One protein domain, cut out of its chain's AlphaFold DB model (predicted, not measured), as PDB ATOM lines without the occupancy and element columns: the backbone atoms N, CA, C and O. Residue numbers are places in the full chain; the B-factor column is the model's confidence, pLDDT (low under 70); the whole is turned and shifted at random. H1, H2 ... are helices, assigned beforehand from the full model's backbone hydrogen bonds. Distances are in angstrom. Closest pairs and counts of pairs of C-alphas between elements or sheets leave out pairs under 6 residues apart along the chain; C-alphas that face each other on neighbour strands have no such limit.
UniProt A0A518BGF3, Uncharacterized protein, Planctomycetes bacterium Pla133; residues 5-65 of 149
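This is residues 5 to 65 of the 149 residues of an uncharacterized protein of Planctomycetes bacterium Pla133 (UniProt A0A518BGF3). Four short helices, H5, H1, H3 and H4, lie roughly side by side as a small four-helix bundle, their centres at the corners of a square and each running opposite ways to its two neighbours round it. The link from H1 to H3, with the tiny helix H2 in it, makes a loop whose residues 15 to 20 stick out at one end, while residues 33 to 41 stand free at the other; the ring is weakest between H3 and H4, which only just touch. The printed part has 61 residues, with five named helices in the order H1, H2, H3, H4, H5 and no named strand, and its class is all helix. It is compact, with a radius of gyration of the C-alphas of 11.2 A, and spans 33 by 25 by 19 A.

The longest helix, H5, is residues 52 to 63, 16.2 A from first to last C-alpha, and ends with C-alpha 63 at (85.200, 93.453, 142.115). H1 is residues 5 to 12, 10.8 A long, and begins with C-alpha 5 at (87.141, 84.196, 143.002). H4 is residues 41 to 49, 12.4 A long. H3 is residues 25 to 35, 15.2 A long, with C-alpha 25 at (98.554, 78.276, 141.216). H2 has four residues, 15 to 18.

H5 touches H1, opposite ways at a shallow tilt of 29 degrees; their closest C-alphas, of Ala 52 and Val 12, are 5.6 A apart. H5 also touches H4, opposite ways at a shallow tilt of 31 degrees, with the C-alphas of Leu 55 and Val 46 closest at 6.2 A; H4 and H5 are a helical hairpin. H1 touches H3, opposite ways at a shallow tilt of 14 degrees, with the C-alphas of Leu 8 and Ala 28 closest at 5.7 A. H3 and H4, also a helical hairpin, only just touch, with 3 pairs of C-alphas within 8 A; the closest are those of Arg 29 and Leu 47, 6.7 A apart, and the tilt is a shallow 29 degrees, opposite ways. H1 and H4 are apart, as are H3 and H5. H2 touches no helix. In H1, H3, H4 and H5 every O i to N i+4 pair is within hydrogen-bond range; H2 is too short for such a pair.

The C-alphas farthest apart, of Gly 19 and Glu 39, are 33.2 A from each other. Without the stretches that stand free, the body has 46 residues and spans 26 by 20 by 17 A. The printed part has no cut. The link from H2 to H3 is short; the other links are tight. The mean pLDDT of the printed part is 75.6, and 17 residues are under 70: 14 to 22, 35 to 40, 63 and 65.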
ATOM      1  N   SER A   5      86.622  82.873 142.648       77.75
ATOM      2  CA  SER A   5      87.141  84.196 143.002       77.75
ATOM      3  C   SER A   5      87.910  84.221 144.331       77.75
ATOM      4  O   SER A   5      88.922  84.912 144.427       77.75
ATOM      5  N   THR A   6      87.493  83.452 145.343       80.38
ATOM      6  CA  THR A   6      88.204  83.361 146.630       80.38
ATOM      7  C   THR A   6      89.546  82.652 146.480       80.38
ATOM      8  O   THR A   6      90.550  83.149 146.986       80.38
ATOM      9  N   VAL A   7      89.580  81.531 145.755       81.56
ATOM     10  CA  VAL A   7      90.820  80.768 145.538       81.56
ATOM     11  C   VAL A   7      91.818  81.584 144.719       81.56
ATOM     12  O   VAL A   7      92.984  81.674 145.087       81.56
ATOM     13  N   LEU A   8      91.358  82.251 143.658       82.44
ATOM     14  CA  LEU A   8      92.205  83.120 142.837       82.44
ATOM     15  C   LEU A   8      92.771  84.298 143.637       82.44
ATOM     16  O   LEU A   8      93.942  84.632 143.486       82.44
ATOM     17  N   HIS A   9      91.974  84.890 144.531       80.62
ATOM     18  CA  HIS A   9      92.462  85.923 145.445       80.62
ATOM     19  C   HIS A   9      93.555  85.413 146.386       80.62
ATOM     20  O   HIS A   9      94.548  86.108 146.576       80.62
ATOM     21  N   ALA A  10      93.395  84.206 146.925       80.00
ATOM     22  CA  ALA A  10      94.369  83.594 147.824       80.00
ATOM     23  C   ALA A  10      95.706  83.260 147.134       80.00
ATOM     24  O   ALA A  10      96.735  83.201 147.805       80.00
ATOM     25  N   VAL A  11      95.701  83.055 145.809       81.75
ATOM     26  CA  VAL A  11      96.918  82.837 145.006       81.75
ATOM     27  C   VAL A  11      97.696  84.129 144.772       81.75
ATOM     28  O   VAL A  11      98.924  84.112 144.783       81.75
ATOM     29  N   VAL A  12      97.001  85.250 144.565       79.44
ATOM     30  CA  VAL A  12      97.645  86.552 144.313       79.44
ATOM     31  C   VAL A  12      97.980  87.341 145.575       79.44
ATOM     32  O   VAL A  12      98.600  88.404 145.474       79.44
ATOM     33  N   GLU A  13      97.539  86.873 146.746       76.56
ATOM     34  CA  GLU A  13      97.929  87.460 148.024       76.56
ATOM     35  C   GLU A  13      99.434  87.300 148.245       76.56
ATOM     36  O   GLU A  13      99.997  86.208 148.158       76.56
ATOM     37  N   ASP A  14     100.086  88.424 148.533       60.41
ATOM     38  CA  ASP A  14     101.532  88.478 148.654       60.41
ATOM     39  C   ASP A  14     101.999  87.709 149.907       60.41
ATOM     40  O   ASP A  14     101.597  88.054 151.030       60.41
ATOM     41  N   PRO A  15     102.870  86.691 149.758       57.19
ATOM     42  CA  PRO A  15     103.323  85.873 150.874       57.19
ATOM     43  C   PRO A  15     104.165  86.653 151.890       57.19
ATOM     44  O   PRO A  15     104.339  86.170 153.007       57.19
ATOM     45  N   ALA A  16     104.654  87.858 151.574       54.94
ATOM     46  CA  ALA A  16     105.306  88.725 152.553       54.94
ATOM     47  C   ALA A  16     104.323  89.266 153.608       54.94
ATOM     48  O   ALA A  16     104.748  89.654 154.696       54.94
ATOM     49  N   THR A  17     103.017  89.250 153.324       57.94
ATOM     50  CA  THR A  17     101.969  89.732 154.241       57.94
ATOM     51  C   THR A  17     101.451  88.628 155.174       57.94
ATOM     52  O   THR A  17     101.063  88.908 156.306       57.94
ATOM     53  N   THR A  18     101.467  87.367 154.725       54.41
ATOM     54  CA  THR A  18     100.854  86.204 155.411       54.41
ATOM     55  C   THR A  18     101.822  85.047 155.704       54.41
ATOM     56  O   THR A  18     101.449  84.083 156.370       54.41
ATOM     57  N   GLY A  19     103.084  85.128 155.270       54.62
ATOM     58  CA  GLY A  19     104.163  84.165 155.545       54.62
ATOM     59  C   GLY A  19     104.180  82.922 154.642       54.62
ATOM     60  O   GLY A  19     105.248  82.362 154.392       54.62
ATOM     61  N   LYS A  20     103.025  82.488 154.125       53.94
ATOM     62  CA  LYS A  20     102.889  81.409 153.132       53.94
ATOM     63  C   LYS A  20     101.650  81.693 152.273       53.94
ATOM     64  O   LYS A  20     100.629  82.051 152.861       53.94
ATOM     65  N   PRO A  21     101.701  81.547 150.934       60.31
ATOM     66  CA  PRO A  21     100.509  81.750 150.119       60.31
ATOM     67  C   PRO A  21      99.446  80.733 150.549       60.31
ATOM     68  O   PRO A  21      99.741  79.543 150.699       60.31
ATOM     69  N   ALA A  22      98.235  81.221 150.827       63.38
ATOM     70  CA  ALA A  22      97.138  80.400 151.337       63.38
ATOM     71  C   ALA A  22      96.602  79.423 150.275       63.38
ATOM     72  O   ALA A  22      95.979  78.425 150.631       63.38
ATOM     73  N   ALA A  23      96.881  79.698 148.995       72.44
ATOM     74  CA  ALA A  23      96.644  78.813 147.866       72.44
ATOM     75  C   ALA A  23      97.785  78.922 146.841       72.44
ATOM     76  O   ALA A  23      98.435  79.956 146.702       72.44
ATOM     77  N   THR A  24      98.016  77.850 146.096       83.94
ATOM     78  CA  THR A  24      98.980  77.759 144.994       83.94
ATOM     79  C   THR A  24      98.291  77.914 143.640       83.94
ATOM     80  O   THR A  24      97.104  77.623 143.493       83.94
ATOM     81  N   TRP A  25      99.047  78.281 142.600       82.62
ATOM     82  CA  TRP A  25      98.554  78.276 141.216       82.62
ATOM     83  C   TRP A  25      97.965  76.918 140.799       82.62
ATOM     84  O   TRP A  25      96.995  76.862 140.046       82.62
ATOM     85  N   ALA A  26      98.488  75.808 141.335       81.00
ATOM     86  CA  ALA A  26      97.924  74.472 141.136       81.00
ATOM     87  C   ALA A  26      96.511  74.327 141.734       81.00
ATOM     88  O   ALA A  26      95.634  73.743 141.100       81.00
ATOM     89  N   GLU A  27      96.264  74.890 142.917       78.88
ATOM     90  CA  GLU A  27      94.934  74.914 143.540       78.88
ATOM     91  C   GLU A  27      93.974  75.846 142.798       78.88
ATOM     92  O   GLU A  27      92.810  75.488 142.620       78.88
ATOM     93  N   ALA A  28      94.453  76.984 142.284       82.25
ATOM     94  CA  ALA A  28      93.658  77.840 141.403       82.25
ATOM     95  C   ALA A  28      93.229  77.110 140.124       82.25
ATOM     96  O   ALA A  28      92.049  77.141 139.779       82.25
ATOM     97  N   ARG A  29      94.146  76.396 139.460       80.44
ATOM     98  CA  ARG A  29      93.826  75.579 138.276       80.44
ATOM     99  C   ARG A  29      92.876  74.424 138.608       80.44
ATOM    100  O   ARG A  29      91.963  74.140 137.839       80.44
ATOM    101  N   ALA A  30      93.042  73.779 139.762       82.25
ATOM    102  CA  ALA A  30      92.133  72.726 140.213       82.25
ATOM    103  C   ALA A  30      90.726  73.269 140.521       82.25
ATOM    104  O   ALA A  30      89.727  72.651 140.151       82.25
ATOM    105  N   ALA A  31      90.633  74.440 141.157       80.44
ATOM    106  CA  ALA A  31      89.370  75.124 141.405       80.44
ATOM    107  C   ALA A  31      88.707  75.563 140.092       80.44
ATOM    108  O   ALA A  31      87.503  75.376 139.928       80.44
ATOM    109  N   ALA A  32      89.495  76.077 139.144       78.50
ATOM    110  CA  ALA A  32      89.069  76.396 137.788       78.50
ATOM    111  C   ALA A  32      88.457  75.172 137.087       78.50
ATOM    112  O   ALA A  32      87.305  75.223 136.663       78.50
ATOM    113  N   ALA A  33      89.164  74.039 137.080       77.75
ATOM    114  CA  ALA A  33      88.673  72.789 136.501       77.75
ATOM    115  C   ALA A  33      87.405  72.258 137.200       77.75
ATOM    116  O   ALA A  33      86.502  71.739 136.545       77.75
ATOM    117  N   ALA A  34      87.297  72.416 138.525       75.31
ATOM    118  CA  ALA A  34      86.102  72.035 139.280       75.31
ATOM    119  C   ALA A  34      84.881  72.917 138.960       75.31
ATOM    120  O   ALA A  34      83.739  72.493 139.171       75.31
ATOM    121  N   CYS A  35      85.103  74.134 138.453       67.44
ATOM    122  CA  CYS A  35      84.039  75.049 138.057       67.44
ATOM    123  C   CYS A  35      83.439  74.735 136.678       67.44
ATOM    124  O   CYS A  35      82.318  75.183 136.408       67.44
ATOM    125  N   GLY A  36      84.124  73.921 135.871       66.56
ATOM    126  CA  GLY A  36      83.745  73.569 134.502       66.56
ATOM    127  C   GLY A  36      84.532  74.363 133.460       66.56
ATOM    128  O   GLY A  36      85.629  74.840 133.735       66.56
ATOM    129  N   GLU A  37      83.972  74.486 132.256       62.03
ATOM    130  CA  GLU A  37      84.568  75.271 131.171       62.03
ATOM    131  C   GLU A  37      84.589  76.753 131.571       62.03
ATOM    132  O   GLU A  37      83.548  77.373 131.800       62.03
ATOM    133  N   ILE A  38      85.791  77.303 131.734       64.94
ATOM    134  CA  ILE A  38      85.980  78.734 131.932       64.94
ATOM    135  C   ILE A  38      85.796  79.387 130.565       64.94
ATOM    136  O   ILE A  38      86.660  79.277 129.707       64.94
ATOM    137  N   GLU A  39      84.673  80.077 130.369       64.69
ATOM    138  CA  GLU A  39      84.387  80.824 129.129       64.69
ATOM    139  C   GLU A  39      85.343  82.015 128.914       64.69
ATOM    140  O   GLU A  39      85.373  82.632 127.853       64.69
ATOM    141  N   ASP A  40      86.110  82.367 129.943       69.94
ATOM    142  CA  ASP A  40      87.033  83.489 129.954       69.94
ATOM    143  C   ASP A  40      88.435  83.038 129.495       69.94
ATOM    144  O   ASP A  40      89.250  82.573 130.291       69.94
ATOM    145  N   GLU A  41      88.695  83.147 128.187       75.50
ATOM    146  CA  GLU A  41      89.980  82.781 127.559       75.50
ATOM    147  C   GLU A  41      91.165  83.539 128.183       75.50
ATOM    148  O   GLU A  41      92.230  82.971 128.416       75.50
ATOM    149  N   GLU A  42      90.948  84.803 128.548       77.81
ATOM    150  CA  GLU A  42      91.935  85.651 129.223       77.81
ATOM    151  C   GLU A  42      92.328  85.083 130.597       77.81
ATOM    152  O   GLU A  42      93.508  85.011 130.928       77.81
ATOM    153  N   LEU A  43      91.357  84.612 131.386       76.25
ATOM    154  CA  LEU A  43      91.612  83.951 132.665       76.25
ATOM    155  C   LEU A  43      92.371  82.631 132.490       76.25
ATOM    156  O   LEU A  43      93.213  82.312 133.328       76.25
ATOM    157  N   SER A  44      92.091  81.871 131.423       79.38
ATOM    158  CA  SER A  44      92.844  80.647 131.118       79.38
ATOM    159  C   SER A  44      94.314  80.965 130.853       79.38
ATOM    160  O   SER A  44      95.183  80.378 131.493       79.38
ATOM    161  N   LEU A  45      94.589  81.952 129.995       82.81
ATOM    162  CA  LEU A  45      95.952  82.382 129.674       82.81
ATOM    163  C   LEU A  45      96.706  82.855 130.920       82.81
ATOM    164  O   LEU A  45      97.823  82.412 131.167       82.81
ATOM    165  N   VAL A  46      96.074  83.675 131.761       86.19
ATOM    166  CA  VAL A  46      96.681  84.153 133.013       86.19
ATOM    167  C   VAL A  46      97.015  83.011 133.974       86.19
ATOM    168  O   VAL A  46      98.053  83.037 134.635       86.19
ATOM    169  N   LEU A  47      96.148  82.000 134.069       81.31
ATOM    170  CA  LEU A  47      96.403  80.823 134.898       81.31
ATOM    171  C   LEU A  47      97.522  79.943 134.336       81.31
ATOM    172  O   LEU A  47      98.228  79.301 135.113       81.31
ATOM    173  N   GLU A  48      97.682  79.869 133.017       82.00
ATOM    174  CA  GLU A  48      98.777  79.134 132.380       82.00
ATOM    175  C   GLU A  48     100.113  79.866 132.530       82.00
ATOM    176  O   GLU A  48     101.097  79.233 132.909       82.00
ATOM    177  N   GLU A  49     100.129  81.186 132.339       86.44
ATOM    178  CA  GLU A  49     101.332  82.022 132.465       86.44
ATOM    179  C   GLU A  49     101.705  82.353 133.922       86.44
ATOM    180  O   GLU A  49     102.780  82.894 134.171       86.44
ATOM    181  N   GLU A  50     100.852  82.007 134.895       87.31
ATOM    182  CA  GLU A  50     101.036  82.319 136.327       87.31
ATOM    183  C   GLU A  50     101.257  83.819 136.581       87.31
ATOM    184  O   GLU A  50     102.001  84.225 137.481       87.31
ATOM    185  N   ASP A  51     100.588  84.660 135.787       84.38
ATOM    186  CA  ASP A  51     100.743  86.108 135.854       84.38
ATOM    187  C   ASP A  51      99.919  86.685 137.017       84.38
ATOM    188  O   ASP A  51      98.706  86.911 136.935       84.38
ATOM    189  N   ALA A  52     100.592  86.914 138.145       81.31
ATOM    190  CA  ALA A  52      99.969  87.453 139.349       81.31
ATOM    191  C   ALA A  52      99.430  88.880 139.154       81.31
ATOM    192  O   ALA A  52      98.427  89.245 139.771       81.31
ATOM    193  N   ASP A  53     100.087  89.699 138.331       81.75
ATOM    194  CA  ASP A  53      99.701  91.089 138.102       81.75
ATOM    195  C   ASP A  53      98.437  91.164 137.244       81.75
ATOM    196  O   ASP A  53      97.477  91.849 137.611       81.75
ATOM    197  N   MET A  54      98.390  90.378 136.168       83.62
ATOM    198  CA  MET A  54      97.220  90.272 135.305       83.62
ATOM    199  C   MET A  54      96.041  89.616 136.036       83.62
ATOM    200  O   MET A  54      94.912  90.102 135.940       83.62
ATOM    201  N   LEU A  55      96.288  88.588 136.861       84.12
ATOM    202  CA  LEU A  55      95.241  87.989 137.694       84.12
ATOM    203  C   LEU A  55      94.668  89.002 138.694       84.12
ATOM    204  O   LEU A  55      93.449  89.065 138.875       84.12
ATOM    205  N   ARG A  56      95.513  89.838 139.317       83.12
ATOM    206  CA  ARG A  56      95.047  90.916 140.209       83.12
ATOM    207  C   ARG A  56      94.178  91.930 139.474       83.12
ATOM    208  O   ARG A  56      93.173  92.361 140.044       83.12
ATOM    209  N   ASP A  57      94.517  92.280 138.237       86.94
ATOM    210  CA  ASP A  57      93.703  93.191 137.430       86.94
ATOM    211  C   ASP A  57      92.333  92.579 137.093       86.94
ATOM    212  O   ASP A  57      91.302  93.193 137.379       86.94
ATOM    213  N   ILE A  58      92.295  91.326 136.618       85.19
ATOM    214  CA  ILE A  58      91.045  90.600 136.324       85.19
ATOM    215  C   ILE A  58      90.146  90.537 137.566       85.19
ATOM    216  O   ILE A  58      88.957  90.873 137.507       85.19
ATOM    217  N   LEU A  59      90.713  90.170 138.719       83.31
ATOM    218  CA  LEU A  59      89.992  90.131 139.992       83.31
ATOM    219  C   LEU A  59      89.498  91.523 140.415       83.31
ATOM    220  O   LEU A  59      88.373  91.669 140.904       83.31
ATOM    221  N   GLY A  60      90.299  92.566 140.185       80.88
ATOM    222  CA  GLY A  60      89.909  93.961 140.383       80.88
ATOM    223  C   GLY A  60      88.720  94.367 139.508       80.88
ATOM    224  O   GLY A  60      87.770  94.984 139.999       80.88
ATOM    225  N   GLN A  61      88.710  93.961 138.237       81.75
ATOM    226  CA  GLN A  61      87.607  94.215 137.310       81.75
ATOM    227  C   GLN A  61      86.320  93.476 137.708       81.75
ATOM    228  O   GLN A  61      85.233  94.061 137.616       81.75
ATOM    229  N   TRP A  62      86.419  92.233 138.198       81.00
ATOM    230  CA  TRP A  62      85.281  91.505 138.780       81.00
ATOM    231  C   TRP A  62      84.734  92.220 140.018       81.00
ATOM    232  O   TRP A  62      83.520  92.405 140.141       81.00
ATOM    233  N   ARG A  63      85.609  92.696 140.916       69.81
ATOM    234  CA  ARG A  63      85.200  93.453 142.115       69.81
ATOM    235  C   ARG A  63      84.547  94.790 141.785       69.81
ATOM    236  O   ARG A  63      83.594  95.169 142.470       69.81
ATOM    237  N   ALA A  64      85.028  95.469 140.744       72.75
ATOM    238  CA  ALA A  64      84.489  96.730 140.244       72.75
ATOM    239  C   ALA A  64      83.175  96.566 139.458       72.75
ATOM    240  O   ALA A  64      82.582  97.564 139.053       72.75
ATOM    241  N   GLY A  65      82.733  95.328 139.202       67.19
ATOM    242  CA  GLY A  65      81.550  95.041 138.388       67.19
ATOM    243  C   GLY A  65      81.721  95.373 136.902       67.19
ATOM    244  O   GLY A  65      80.744  95.327 136.161       67.19
TER     245      GLY A  65